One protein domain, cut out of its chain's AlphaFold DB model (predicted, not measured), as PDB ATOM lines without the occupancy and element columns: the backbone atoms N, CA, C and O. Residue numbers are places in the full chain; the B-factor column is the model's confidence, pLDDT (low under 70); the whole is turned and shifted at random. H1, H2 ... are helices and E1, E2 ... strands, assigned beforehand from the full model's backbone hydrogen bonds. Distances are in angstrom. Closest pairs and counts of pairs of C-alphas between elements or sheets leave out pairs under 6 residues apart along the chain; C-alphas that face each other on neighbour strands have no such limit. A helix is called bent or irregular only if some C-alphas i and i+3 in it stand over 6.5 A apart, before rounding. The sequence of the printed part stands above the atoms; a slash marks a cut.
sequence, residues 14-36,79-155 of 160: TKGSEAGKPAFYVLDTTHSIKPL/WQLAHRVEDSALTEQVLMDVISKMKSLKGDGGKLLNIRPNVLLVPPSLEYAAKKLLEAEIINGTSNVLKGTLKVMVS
ATOM      1  N   THR A  14     139.399 146.027 185.201       94.56
ATOM      2  CA  THR A  14     138.617 144.934 185.780       94.56
ATOM      3  C   THR A  14     138.311 145.302 187.220       94.56
ATOM      4  O   THR A  14     139.219 145.408 188.039       94.56
ATOM      5  N   LYS A  15     137.027 145.490 187.512       92.88
ATOM      6  CA  LYS A  15     136.530 145.765 188.854       92.88
ATOM      7  C   LYS A  15     135.967 144.483 189.455       92.88
ATOM      8  O   LYS A  15     135.100 143.861 188.842       92.88
ATOM      9  N   GLY A  16     136.495 144.070 190.601       90.19
ATOM     10  CA  GLY A  16     135.952 142.962 191.377       90.19
ATOM     11  C   GLY A  16     134.837 143.402 192.328       90.19
ATOM     12  O   GLY A  16     134.318 144.515 192.244       90.19
ATOM     13  N   SER A  17     134.461 142.499 193.231       89.12
ATOM     14  CA  SER A  17     133.384 142.708 194.212       89.12
ATOM     15  C   SER A  17     133.897 142.933 195.642       89.12
ATOM     16  O   SER A  17     133.100 143.130 196.556       89.12
ATOM     17  N   GLU A  18     135.212 142.871 195.861       88.00
ATOM     18  CA  GLU A  18     135.851 142.990 197.174       88.00
ATOM     19  C   GLU A  18     136.353 144.419 197.397       88.00
ATOM     20  O   GLU A  18     137.511 144.736 197.125       88.00
ATOM     21  N   ALA A  19     135.477 145.286 197.907       85.56
ATOM     22  CA  ALA A  19     135.814 146.683 198.166       85.56
ATOM     23  C   ALA A  19     137.035 146.836 199.097       85.56
ATOM     24  O   ALA A  19     137.176 146.119 200.091       85.56
ATOM     25  N   GLY A  20     137.897 147.811 198.792       85.06
ATOM     26  CA  GLY A  20     139.039 148.182 199.638       85.06
ATOM     27  C   GLY A  20     140.272 147.290 199.472       85.06
ATOM     28  O   GLY A  20     141.207 147.373 200.272       85.06
ATOM     29  N   LYS A  21     140.302 146.427 198.449       90.31
ATOM     30  CA  LYS A  21     141.533 145.740 198.046       90.31
ATOM     31  C   LYS A  21     142.435 146.698 197.261       90.31
ATOM     32  O   LYS A  21     141.938 147.380 196.366       90.31
ATOM     33  N   PRO A  22     143.748 146.723 197.551       92.75
ATOM     34  CA  PRO A  22     144.674 147.598 196.846       92.75
ATOM     35  C   PRO A  22     144.733 147.238 195.358       92.75
ATOM     36  O   PRO A  22     144.824 146.059 195.001       92.75
ATOM     37  N   ALA A  23     144.699 148.256 194.501       94.94
ATOM     38  CA  ALA A  23     144.756 148.069 193.061       94.94
ATOM     39  C   ALA A  23     146.131 147.552 192.603       94.94
ATOM     40  O   ALA A  23     147.174 147.854 193.187       94.94
ATOM     41  N   PHE A  24     146.140 146.799 191.505       95.62
ATOM     42  CA  PHE A  24     147.362 146.373 190.822       95.62
ATOM     43  C   PHE A  24     147.203 146.479 189.306       95.62
ATOM     44  O   PHE A  24     146.091 146.567 188.783       95.62
ATOM     45  N   TYR A  25     148.327 146.483 188.590       96.12
ATOM     46  CA  TYR A  25     148.343 146.738 187.153       96.12
ATOM     47  C   TYR A  25     149.121 145.665 186.405       96.12
ATOM     48  O   TYR A  25     150.217 145.275 186.805       96.12
ATOM     49  N   VAL A  26     148.579 145.230 185.274       96.81
ATOM     50  CA  VAL A  26     149.259 144.349 184.328       96.81
ATOM     51  C   VAL A  26     149.647 145.180 183.114       96.81
ATOM     52  O   VAL A  26     148.801 145.835 182.505       96.81
ATOM     53  N   LEU A  27     150.936 145.189 182.784       96.94
ATOM     54  CA  LEU A  27     151.497 146.045 181.743       96.94
ATOM     55  C   LEU A  27     152.182 145.211 180.660       96.94
ATOM     56  O   LEU A  27     152.841 144.204 180.937       96.94
ATOM     57  N   ASP A  28     152.083 145.695 179.428       96.25
ATOM     58  CA  ASP A  28     152.935 145.293 178.319       96.25
ATOM     59  C   ASP A  28     153.967 146.384 178.035       96.25
ATOM     60  O   ASP A  28     153.651 147.502 177.637       96.25
ATOM     61  N   THR A  29     155.231 146.041 178.245       94.44
ATOM     62  CA  THR A  29     156.396 146.904 178.022       94.44
ATOM     63  C   THR A  29     157.326 146.346 176.942       94.44
ATOM     64  O   THR A  29     158.470 146.787 176.828       94.44
ATOM     65  N   THR A  30     156.855 145.369 176.159       93.44
ATOM     66  CA  THR A  30     157.639 144.672 175.127       93.44
ATOM     67  C   THR A  30     157.655 145.398 173.783       93.44
ATOM     68  O   THR A  30     158.528 145.138 172.955       93.44
ATOM     69  N   HIS A  31     156.690 146.289 173.549       89.06
ATOM     70  CA  HIS A  31     156.614 147.102 172.339       89.06
ATOM     71  C   HIS A  31     157.565 148.306 172.391       89.06
ATOM     72  O   HIS A  31     157.940 148.788 173.459       89.06
ATOM     73  N   SER A  32     157.913 148.841 171.214       88.31
ATOM     74  CA  SER A  32     158.734 150.055 171.083       88.31
ATOM     75  C   SER A  32     158.100 151.272 171.765       88.31
ATOM     76  O   SER A  32     158.807 152.155 172.244       88.31
ATOM     77  N   ILE A  33     156.765 151.309 171.813       89.31
ATOM     78  CA  ILE A  33     155.985 152.295 172.556       89.31
ATOM     79  C   ILE A  33     155.491 151.626 173.841       89.31
ATOM     80  O   ILE A  33     154.781 150.625 173.784       89.31
ATOM     81  N   LYS A  34     155.877 152.184 174.990       91.88
ATOM     82  CA  LYS A  34     155.482 151.714 176.327       91.88
ATOM     83  C   LYS A  34     154.163 152.364 176.764       91.88
ATOM     84  O   LYS A  34     153.857 153.437 176.256       91.88
ATOM     85  N   PRO A  35     153.425 151.794 177.738       92.12
ATOM     86  CA  PRO A  35     152.142 152.349 178.183       92.12
ATOM     87  C   PRO A  35     152.281 153.759 178.773       92.12
ATOM     88  O   PRO A  35     151.406 154.605 178.602       92.12
ATOM     89  N   LEU A  36     153.409 154.005 179.444       91.31
ATOM     90  CA  LEU A  36     153.795 155.287 180.017       91.31
ATOM     91  C   LEU A  36     155.060 155.779 179.315       91.31
ATOM     92  O   LEU A  36     156.040 155.036 179.196       91.31
ATOM     93  N   TRP A  79     146.341 152.994 175.651       90.94
ATOM     94  CA  TRP A  79     145.665 152.554 176.866       90.94
ATOM     95  C   TRP A  79     145.522 151.025 176.930       90.94
ATOM     96  O   TRP A  79     145.503 150.464 178.021       90.94
ATOM     97  N   GLN A  80     145.500 150.335 175.783       92.75
ATOM     98  CA  GLN A  80     145.401 148.873 175.695       92.75
ATOM     99  C   GLN A  80     146.607 148.145 176.315       92.75
ATOM    100  O   GLN A  80     146.499 146.977 176.679       92.75
ATOM    101  N   LEU A  81     147.759 148.817 176.435       94.94
ATOM    102  CA  LEU A  81     148.997 148.222 176.951       94.94
ATOM    103  C   LEU A  81     149.061 148.173 178.486       94.94
ATOM    104  O   LEU A  81     150.010 147.615 179.037       94.94
ATOM    105  N   ALA A  82     148.087 148.755 179.185       95.56
ATOM    106  CA  ALA A  82     148.020 148.757 180.641       95.56
ATOM    107  C   ALA A  82     146.609 148.416 181.105       95.56
ATOM    108  O   ALA A  82     145.662 149.087 180.705       95.56
ATOM    109  N   HIS A  83     146.482 147.423 181.983       96.69
ATOM    110  CA  HIS A  83     145.206 146.990 182.549       96.69
ATOM    111  C   HIS A  83     145.216 147.116 184.072       96.69
ATOM    112  O   HIS A  83     146.101 146.563 184.725       96.69
ATOM    113  N   ARG A  84     144.241 147.831 184.640       95.81
ATOM    114  CA  ARG A  84     144.060 147.994 186.091       95.81
ATOM    115  C   ARG A  84     143.104 146.934 186.623       95.81
ATOM    116  O   ARG A  84     142.057 146.680 186.027       95.81
ATOM    117  N   VAL A  85     143.440 146.362 187.770       96.19
ATOM    118  CA  VAL A  85     142.525 145.559 188.578       96.19
ATOM    119  C   VAL A  85     142.277 146.287 189.889       96.19
ATOM    120  O   VAL A  85     143.224 146.671 190.571       96.19
ATOM    121  N   GLU A  86     141.007 146.478 190.220       94.06
ATOM    122  CA  GLU A  86     140.550 147.123 191.451       94.06
ATOM    123  C   GLU A  86     139.487 146.258 192.135       94.06
ATOM    124  O   GLU A  86     138.845 145.427 191.487       94.06
ATOM    125  N   ASP A  87     139.313 146.443 193.444       92.06
ATOM    126  CA  ASP A  87     138.316 145.732 194.256       92.06
ATOM    127  C   ASP A  87     138.367 144.195 194.104       92.06
ATOM    128  O   ASP A  87     137.348 143.502 194.095       92.06
ATOM    129  N   SER A  88     139.564 143.630 193.923       92.94
ATOM    130  CA  SER A  88     139.762 142.192 193.732       92.94
ATOM    131  C   SER A  88     141.063 141.713 194.364       92.94
ATOM    132  O   SER A  88     142.079 142.411 194.343       92.94
ATOM    133  N   ALA A  89     141.049 140.502 194.921       92.44
ATOM    134  CA  ALA A  89     142.249 139.864 195.438       92.44
ATOM    135  C   ALA A  89     143.198 139.441 194.303       92.44
ATOM    136  O   ALA A  89     142.779 138.904 193.274       92.44
ATOM    137  N   LEU A  90     144.505 139.618 194.522       92.44
ATOM    138  CA  LEU A  90     145.534 139.111 193.617       92.44
ATOM    139  C   LEU A  90     145.566 137.574 193.684       92.44
ATOM    140  O   LEU A  90     146.123 136.993 194.614       92.44
ATOM    141  N   THR A  91     144.951 136.928 192.693       92.38
ATOM    142  CA  THR A  91     144.862 135.467 192.558       92.38
ATOM    143  C   THR A  91     145.283 135.023 191.157       92.38
ATOM    144  O   THR A  91     145.292 135.820 190.217       92.38
ATOM    145  N   GLU A  92     145.618 133.740 191.010       91.31
ATOM    146  CA  GLU A  92     145.980 133.137 189.720       91.31
ATOM    147  C   GLU A  92     144.870 133.300 188.672       91.31
ATOM    148  O   GLU A  92     145.147 133.734 187.554       91.31
ATOM    149  N   GLN A  93     143.614 133.045 189.050       92.38
ATOM    150  CA  GLN A  93     142.469 133.156 188.148       92.38
ATOM    151  C   GLN A  93     142.306 134.582 187.608       92.38
ATOM    152  O   GLN A  93     142.270 134.787 186.397       92.38
ATOM    153  N   VAL A  94     142.295 135.579 188.503       93.75
ATOM    154  CA  VAL A  94     142.153 136.993 188.120       93.75
ATOM    155  C   VAL A  94     143.283 137.419 187.185       93.75
ATOM    156  O   VAL A  94     143.052 138.123 186.201       93.75
ATOM    157  N   LEU A  95     144.510 136.969 187.455       93.81
ATOM    158  CA  LEU A  95     145.658 137.305 186.625       93.81
ATOM    159  C   LEU A  95     145.564 136.668 185.230       93.81
ATOM    160  O   LEU A  95     145.810 137.350 184.234       93.81
ATOM    161  N   MET A  96     145.170 135.395 185.137       93.88
ATOM    162  CA  MET A  96     144.969 134.712 183.854       93.88
ATOM    163  C   MET A  96     143.846 135.340 183.025       93.88
ATOM    164  O   MET A  96     144.008 135.512 181.812       93.88
ATOM    165  N   ASP A  97     142.746 135.733 183.667       94.38
ATOM    166  CA  ASP A  97     141.619 136.386 183.002       94.38
ATOM    167  C   ASP A  97     142.036 137.744 182.422       94.38
ATOM    168  O   ASP A  97     141.744 138.055 181.264       94.38
ATOM    169  N   VAL A  98     142.805 138.533 183.181       95.50
ATOM    170  CA  VAL A  98     143.341 139.824 182.721       95.50
ATOM    171  C   VAL A  98     144.335 139.647 181.574       95.50
ATOM    172  O   VAL A  98     144.224 140.337 180.561       95.50
ATOM    173  N   ILE A  99     145.274 138.700 181.682       94.56
ATOM    174  CA  ILE A  99     146.239 138.412 180.609       94.56
ATOM    175  C   ILE A  99     145.506 137.993 179.330       94.56
ATOM    176  O   ILE A  99     145.844 138.462 178.240       94.56
ATOM    177  N   SER A 100     144.499 137.127 179.451       94.25
ATOM    178  CA  SER A 100     143.698 136.657 178.318       94.25
ATOM    179  C   SER A 100     142.917 137.802 177.679       94.25
ATOM    180  O   SER A 100     142.953 137.965 176.457       94.25
ATOM    181  N   LYS A 101     142.297 138.664 178.499       94.19
ATOM    182  CA  LYS A 101     141.593 139.867 178.043       94.19
ATOM    183  C   LYS A 101     142.527 140.784 177.255       94.19
ATOM    184  O   LYS A 101     142.203 141.111 176.117       94.19
ATOM    185  N   MET A 102     143.709 141.106 177.785       94.62
ATOM    186  CA  MET A 102     144.703 141.941 177.092       94.62
ATOM    187  C   MET A 102     145.160 141.328 175.759       94.62
ATOM    188  O   MET A 102     145.189 142.017 174.742       94.62
ATOM    189  N   LYS A 103     145.470 140.024 175.734       94.12
ATOM    190  CA  LYS A 103     145.904 139.317 174.514       94.12
ATOM    191  C   LYS A 103     144.814 139.244 173.440       94.12
ATOM    192  O   LYS A 103     145.131 139.192 172.253       94.12
ATOM    193  N   SER A 104     143.544 139.244 173.844       93.00
ATOM    194  CA  SER A 104     142.394 139.193 172.934       93.00
ATOM    195  C   SER A 104     141.992 140.543 172.333       93.00
ATOM    196  O   SER A 104     141.116 140.571 171.467       93.00
ATOM    197  N   LEU A 105     142.613 141.653 172.758       90.75
ATOM    198  CA  LEU A 105     142.245 142.979 172.268       90.75
ATOM    199  C   LEU A 105     142.503 143.101 170.762       90.75
ATOM    200  O   LEU A 105     143.586 142.803 170.239       90.75
ATOM    201  N   LYS A 106     141.471 143.575 170.067       89.25
ATOM    202  CA  LYS A 106     141.470 143.832 168.628       89.25
ATOM    203  C   LYS A 106     141.347 145.328 168.388       89.25
ATOM    204  O   LYS A 106     140.613 146.018 169.097       89.25
ATOM    205  N   GLY A 107     142.087 145.807 167.397       83.94
ATOM    206  CA  GLY A 107     141.938 147.151 166.863       83.94
ATOM    207  C   GLY A 107     140.808 147.230 165.843       83.94
ATOM    208  O   GLY A 107     140.086 146.259 165.600       83.94
ATOM    209  N   ASP A 108     140.707 148.396 165.214       77.56
ATOM    210  CA  ASP A 108     139.792 148.626 164.100       77.56
ATOM    211  C   ASP A 108     140.077 147.658 162.932       77.56
ATOM    212  O   ASP A 108     141.235 147.317 162.659       77.56
ATOM    213  N   GLY A 109     139.020 147.169 162.282       77.75
ATOM    214  CA  GLY A 109     139.102 146.111 161.262       77.75
ATOM    215  C   GLY A 109     139.374 144.697 161.810       77.75
ATOM    216  O   GLY A 109     139.793 143.809 161.069       77.75
ATOM    217  N   GLY A 110     139.201 144.463 163.118       81.06
ATOM    218  CA  GLY A 110     139.252 143.124 163.727       81.06
ATOM    219  C   GLY A 110     140.653 142.511 163.870       81.06
ATOM    220  O   GLY A 110     140.785 141.357 164.291       81.06
ATOM    221  N   LYS A 111     141.708 143.273 163.561       86.06
ATOM    222  CA  LYS A 111     143.102 142.831 163.677       86.06
ATOM    223  C   LYS A 111     143.544 142.786 165.142       86.06
ATOM    224  O   LYS A 111     143.348 143.744 165.886       86.06
ATOM    225  N   LEU A 112     144.195 141.693 165.544       89.00
ATOM    226  CA  LEU A 112     144.796 141.567 166.877       89.00
ATOM    227  C   LEU A 112     145.910 142.600 167.080       89.00
ATOM    228  O   LEU A 112     146.745 142.808 166.197       89.00
ATOM    229  N   LEU A 113     145.949 143.197 168.271       88.94
ATOM    230  CA  LEU A 113     146.943 144.212 168.635       88.94
ATOM    231  C   LEU A 113     148.304 143.622 169.048       88.94
ATOM    232  O   LEU A 113     149.256 144.373 169.239       88.94
ATOM    233  N   ASN A 114     148.415 142.289 169.134       92.00
ATOM    234  CA  ASN A 114     149.633 141.560 169.515       92.00
ATOM    235  C   ASN A 114     150.212 141.987 170.879       92.00
ATOM    236  O   ASN A 114     151.426 142.066 171.046       92.00
ATOM    237  N   ILE A 115     149.332 142.255 171.846       94.25
ATOM    238  CA  ILE A 115     149.705 142.670 173.201       94.25
ATOM    239  C   ILE A 115     150.239 141.458 173.964       94.25
ATOM    240  O   ILE A 115     149.613 140.397 174.006       94.25
ATOM    241  N   ARG A 116     151.407 141.617 174.580       94.56
ATOM    242  CA  ARG A 116     152.138 140.601 175.341       94.56
ATOM    243  C   ARG A 116     152.435 141.126 176.747       94.56
ATOM    244  O   ARG A 116     153.519 141.654 176.990       94.56
ATOM    245  N   PRO A 117     151.492 140.958 177.692       95.94
ATOM    246  CA  PRO A 117     151.707 141.333 179.083       95.94
ATOM    247  C   PRO A 117     152.979 140.689 179.635       95.94
ATOM    248  O   PRO A 117     153.166 139.482 179.483       95.94
ATOM    249  N   ASN A 118     153.848 141.486 180.254       96.12
ATOM    250  CA  ASN A 118     155.141 141.017 180.758       96.12
ATOM    251  C   ASN A 118     155.503 141.565 182.144       96.12
ATOM    252  O   ASN A 118     156.480 141.119 182.742       96.12
ATOM    253  N   VAL A 119     154.746 142.527 182.661       96.50
ATOM    254  CA  VAL A 119     155.002 143.176 183.946       96.50
ATOM    255  C   VAL A 119     153.742 143.129 184.799       96.50
ATOM    256  O   VAL A 119     152.662 143.483 184.332       96.50
ATOM    257  N   LEU A 120     153.908 142.764 186.070       97.12
ATOM    258  CA  LEU A 120     152.918 142.968 187.122       97.12
ATOM    259  C   LEU A 120     153.418 144.084 188.045       97.12
ATOM    260  O   LEU A 120     154.424 143.911 188.730       97.12
ATOM    261  N   LEU A 121     152.723 145.216 188.062       96.31
ATOM    262  CA  LEU A 121     153.005 146.346 188.940       96.31
ATOM    263  C   LEU A 121     152.088 146.281 190.169       96.31
ATOM    264  O   LEU A 121     150.865 146.358 190.034       96.31
ATOM    265  N   VAL A 122     152.684 146.152 191.354       96.50
ATOM    266  CA  VAL A 122     151.974 145.992 192.632       96.50
ATOM    267  C   VAL A 122     152.420 147.014 193.688       96.50
ATOM    268  O   VAL A 122     153.578 147.451 193.672       96.50
ATOM    269  N   PRO A 123     151.536 147.396 194.627       96.06
ATOM    270  CA  PRO A 123     151.929 148.143 195.813       96.06
ATOM    271  C   PRO A 123     152.717 147.250 196.791       96.06
ATOM    272  O   PRO A 123     152.607 146.019 196.727       96.06
ATOM    273  N   PRO A 124     153.470 147.833 197.746       95.00
ATOM    274  CA  PRO A 124     154.258 147.075 198.723       95.00
ATOM    275  C   PRO A 124     153.434 146.075 199.547       95.00
ATOM    276  O   PRO A 124     153.925 145.005 199.891       95.00
ATOM    277  N   SER A 125     152.156 146.368 199.811       93.38
ATOM    278  CA  SER A 125     151.242 145.471 200.536       93.38
ATOM    279  C   SER A 125     150.980 144.143 199.813       93.38
ATOM    280  O   SER A 125     150.705 143.135 200.462       93.38
ATOM    281  N   LEU A 126     151.088 144.123 198.482       94.44
ATOM    282  CA  LEU A 126     150.875 142.940 197.648       94.44
ATOM    283  C   LEU A 126     152.184 142.289 197.182       94.44
ATOM    284  O   LEU A 126     152.131 141.253 196.520       94.44
ATOM    285  N   GLU A 127     153.349 142.841 197.533       93.75
ATOM    286  CA  GLU A 127     154.652 142.341 197.078       93.75
ATOM    287  C   GLU A 127     154.839 140.853 197.392       93.75
ATOM    288  O   GLU A 127     155.184 140.066 196.509       93.75
ATOM    289  N   TYR A 128     154.578 140.456 198.639       93.12
ATOM    290  CA  TYR A 128     154.747 139.067 199.062       93.12
ATOM    291  C   TYR A 128     153.813 138.120 198.300       93.12
ATOM    292  O   TYR A 128     154.239 137.059 197.842       93.12
ATOM    293  N   ALA A 129     152.550 138.516 198.111       93.00
ATOM    294  CA  ALA A 129     151.579 137.735 197.348       93.00
ATOM    295  C   ALA A 129     151.992 137.609 195.871       93.00
ATOM    296  O   ALA A 129     151.955 136.513 195.316       93.00
ATOM    297  N   ALA A 130     152.453 138.702 195.258       94.12
ATOM    298  CA  ALA A 130     152.909 138.731 193.873       94.12
ATOM    299  C   ALA A 130     154.147 137.851 193.649       94.12
ATOM    300  O   ALA A 130     154.159 137.036 192.727       94.12
ATOM    301  N   LYS A 131     155.163 137.956 194.517       93.06
ATOM    302  CA  LYS A 131     156.364 137.106 194.454       93.06
ATOM    303  C   LYS A 131     156.025 135.637 194.674       93.06
ATOM    304  O   LYS A 131     156.479 134.782 193.921       93.06
ATOM    305  N   LYS A 132     155.158 135.331 195.643       92.19
ATOM    306  CA  LYS A 132     154.690 133.957 195.856       92.19
ATOM    307  C   LYS A 132     153.993 133.394 194.613       92.19
ATOM    308  O   LYS A 132     154.213 132.238 194.286       92.19
ATOM    309  N   LEU A 133     153.183 134.190 193.916       92.31
ATOM    310  CA  LEU A 133     152.470 133.741 192.716       92.31
ATOM    311  C   LEU A 133     153.369 133.609 191.479       92.31
ATOM    312  O   LEU A 133     153.161 132.701 190.685       92.31
ATOM    313  N   LEU A 134     154.357 134.490 191.292       93.19
ATOM    314  CA  LEU A 134     155.125 134.570 190.039       93.19
ATOM    315  C   LEU A 134     156.557 134.029 190.120       93.19
ATOM    316  O   LEU A 134     157.153 133.752 189.079       93.19
ATOM    317  N   GLU A 135     157.116 133.866 191.318       91.38
ATOM    318  CA  GLU A 135     158.507 133.432 191.511       91.38
ATOM    319  C   GLU A 135     158.615 132.074 192.217       91.38
ATOM    320  O   GLU A 135     159.587 131.349 191.987       91.38
ATOM    321  N   ALA A 136     157.626 131.684 193.033       89.88
ATOM    322  CA  ALA A 136     157.667 130.399 193.732       89.88
ATOM    323  C   ALA A 136     157.636 129.214 192.756       89.88
ATOM    324  O   ALA A 136     156.937 129.239 191.743       89.88
ATOM    325  N   GLU A 137     158.367 128.147 193.082       86.44
ATOM    326  CA  GLU A 137     158.420 126.936 192.250       86.44
ATOM    327  C   GLU A 137     157.196 126.040 192.440       86.44
ATOM    328  O   GLU A 137     156.680 125.466 191.483       86.44
ATOM    329  N   ILE A 138     156.730 125.944 193.684       86.75
ATOM    330  CA  ILE A 138     155.630 125.082 194.101       86.75
ATOM    331  C   ILE A 138     154.638 125.928 194.895       86.75
ATOM    332  O   ILE A 138     155.021 126.648 195.820       86.75
ATOM    333  N   ILE A 139     153.357 125.811 194.560       84.69
ATOM    334  CA  ILE A 139     152.253 126.436 195.289       84.69
ATOM    335  C   ILE A 139     151.298 125.314 195.688       84.69
ATOM    336  O   ILE A 139     150.855 124.548 194.845       84.69
ATOM    337  N   ASN A 140     151.001 125.178 196.984       82.38
ATOM    338  CA  ASN A 140     150.079 124.158 197.510       82.38
ATOM    339  C   ASN A 140     150.405 122.708 197.081       82.38
ATOM    340  O   ASN A 140     149.507 121.886 196.927       82.38
ATOM    341  N   GLY A 141     151.689 122.388 196.897       82.50
ATOM    342  CA  GLY A 141     152.144 121.047 196.513       82.50
ATOM    343  C   GLY A 141     152.093 120.744 195.011       82.50
ATOM    344  O   GLY A 141     152.490 119.652 194.617       82.50
ATOM    345  N   THR A 142     151.668 121.691 194.168       84.19
ATOM    346  CA  THR A 142     151.695 121.571 192.702       84.19
ATOM    347  C   THR A 142     152.700 122.534 192.068       84.19
ATOM    348  O   THR A 142     153.077 123.551 192.653       84.19
ATOM    349  N   SER A 143     153.165 122.196 190.858       86.69
ATOM    350  CA  SER A 143     154.072 123.050 190.081       86.69
ATOM    351  C   SER A 143     153.382 124.358 189.706       86.69
ATOM    352  O   SER A 143     152.272 124.343 189.176       86.69
ATOM    353  N   ASN A 144     154.058 125.482 189.929       88.38
ATOM    354  CA  ASN A 144     153.535 126.794 189.573       88.38
ATOM    355  C   ASN A 144     153.604 127.029 188.053       88.38
ATOM    356  O   ASN A 144     154.692 127.139 187.486       88.38
ATOM    357  N   VAL A 145     152.446 127.148 187.401       87.25
ATOM    358  CA  VAL A 145     152.341 127.392 185.952       87.25
ATOM    359  C   VAL A 145     152.641 128.852 185.593       87.25
ATOM    360  O   VAL A 145     153.130 129.137 184.503       87.25
ATOM    361  N   LEU A 146     152.403 129.786 186.518       86.88
ATOM    362  CA  LEU A 146     152.617 131.219 186.302       86.88
ATOM    363  C   LEU A 146     154.066 131.662 186.524       86.88
ATOM    364  O   LEU A 146     154.400 132.817 186.231       86.88
ATOM    365  N   LYS A 147     154.937 130.765 187.000       89.25
ATOM    366  CA  LYS A 147     156.337 131.075 187.297       89.25
ATOM    367  C   LYS A 147     157.019 131.732 186.093       89.25
ATOM    368  O   LYS A 147     157.062 131.169 185.003       89.25
ATOM    369  N   GLY A 148     157.557 132.934 186.291       87.94
ATOM    370  CA  GLY A 148     158.291 133.676 185.260       87.94
ATOM    371  C   GLY A 148     157.441 134.240 184.113       87.94
ATOM    372  O   GLY A 148     158.005 134.785 183.167       87.94
ATOM    373  N   THR A 149     156.107 134.154 184.181       90.62
ATOM    374  CA  THR A 149     155.224 134.693 183.129       90.62
ATOM    375  C   THR A 149     155.231 136.222 183.111       90.62
ATOM    376  O   THR A 149     155.223 136.834 182.045       90.62
ATOM    377  N   LEU A 150     155.262 136.848 184.290       94.75
ATOM    378  CA  LEU A 150     155.329 138.297 184.464       94.75
ATOM    379  C   LEU A 150     156.472 138.653 185.415       94.75
ATOM    380  O   LEU A 150     156.714 137.960 186.401       94.75
ATOM    381  N   LYS A 151     157.129 139.783 185.157       95.44
ATOM    382  CA  LYS A 151     158.086 140.389 186.080       95.44
ATOM    383  C   LYS A 151     157.338 141.203 187.135       95.44
ATOM    384  O   LYS A 151     156.641 142.156 186.785       95.44
ATOM    385  N   VAL A 152     157.528 140.867 188.408       96.00
ATOM    386  CA  VAL A 152     157.000 141.655 189.530       96.00
ATOM    387  C   VAL A 152     157.774 142.970 189.636       96.00
ATOM    388  O   VAL A 152     159.003 142.982 189.706       96.00
ATOM    389  N   MET A 153     157.055 144.089 189.642       95.38
ATOM    390  CA  MET A 153     157.577 145.416 189.950       95.38
ATOM    391  C   MET A 153     156.789 146.004 191.111       95.38
ATOM    392  O   MET A 153     155.565 146.084 191.065       95.38
ATOM    393  N   VAL A 154     157.502 146.429 192.147       95.50
ATOM    394  CA  VAL A 154     156.905 147.039 193.334       95.50
ATOM    395  C   VAL A 154     157.074 148.548 193.239       95.50
ATOM    396  O   VAL A 154     158.172 149.025 192.952       95.50
ATOM    397  N   SER A 155     156.002 149.301 193.469       93.88
ATOM    398  CA  SER A 155     156.054 150.765 193.515       93.88
ATOM    399  C   SER A 155     155.284 151.295 194.715       93.88
ATOM    400  O   SER A 155     154.110 150.989 194.900       93.88
TER     401      SER A 155
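What this domain is: This is residues 14 to 36 and 79 to 155 of the 160 residues of the protein "Mu-like prophage major head subunit gpT" of Rodentibacter pneumotropicus (UniProt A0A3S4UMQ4). A small sheet of four strands has two helices over one of its faces, H1 over E2 and E1, H2 over E3 and E4, the two helices set about perpendicular to each other. Two long stretches without a named element, residues 104 to 118 and residues 135 to 150, loop away from this body and hold the two C-alphas farthest apart. The printed part has 100 residues, with two named helices and four named strands in the order E1 E2 H1 E3 H2 E4; the sheet runs E2, E1, E3, E4 and is mixed. The class is mixed, helices and strands, with under half of the residues in named elements. The whole is compact, with a radius of gyration of the C-alphas of 13.9 A and spans of 44 by 30 by 23 A.

How they stand to each other: E1, residues 24 to 27, is an inner strand. Beside it is E2, residues 82 to 86, an edge strand and antiparallel at 163 degrees, with N 85 and O 24 at 2.8 A. Residues 14 to 15 pair, parallel, with residues 85 to 86 of E2. H1, residues 92 to 103, is on the sheet at a height of 9.7 A, over E2 and E1; at 33 degrees to E1 on the local plane it is only just slantwise to the strands. The closest C-alphas of H1 and E2 are those of Val 98 and His 83, 7.4 A apart. E3, residues 119 to 122, is the antiparallel neighbour of E1 at 164 degrees, with N 121 and O 25 at 2.8 A. E2, H1 and E3 form a split strand-helix-strand unit, two strands running the same way with E1 between them, and its crossover is right-handed. H2, residues 124 to 134, is on the same face as H1 at a height of 8.1 A, over E3 and E4, residues 151 to 154. H2 runs along the strands, at 4 degrees to E4 on the local plane; the closest C-alphas of the two are those of Pro 124 and Val 154, 6.0 A apart. E3 and E4 are parallel at 26 degrees, with N 153 and O 120 at 2.8 A. E3, H2 and E4 form a strand-helix-strand unit, two parallel neighbour strands with a helix between them along the chain, its crossover right-handed. The two helices on one face of the sheet make two layers. H1 and H2 are close but not clearly touching, the C-alphas of Glu 92 and Leu 133 being 7.2 A apart, and their lines are about perpendicular at 84 degrees. E2 and E4 are apart. In H1 each O i to N i+4 pair is within hydrogen-bond range; in H2 5 of 7 are.

Where its parts are: E1 begins at C-alpha 24, (147.362, 146.373, 190.822). E2 is 13.2 A long and H1 16.4 A, from C-alpha 92 at (145.980, 133.137, 189.720). H2 is 15.2 A long and irregular: C-alphas 125 and 128 are 7.4 A apart. E4 ends at C-alpha 154, (156.905, 147.039, 193.334).

The domain as a whole: The C-alphas farthest apart are those of Gly 109 and Gly 141, 45.2 A. Residues 37 to 78 are not printed, and C-alphas 36 and 79 are 9.1 A apart across this cut, in the link from E1 to E2. The links H1 to E3 and H2 to E4 are long. The mean pLDDT of the printed part is 91.8, and no printed residue is under 70.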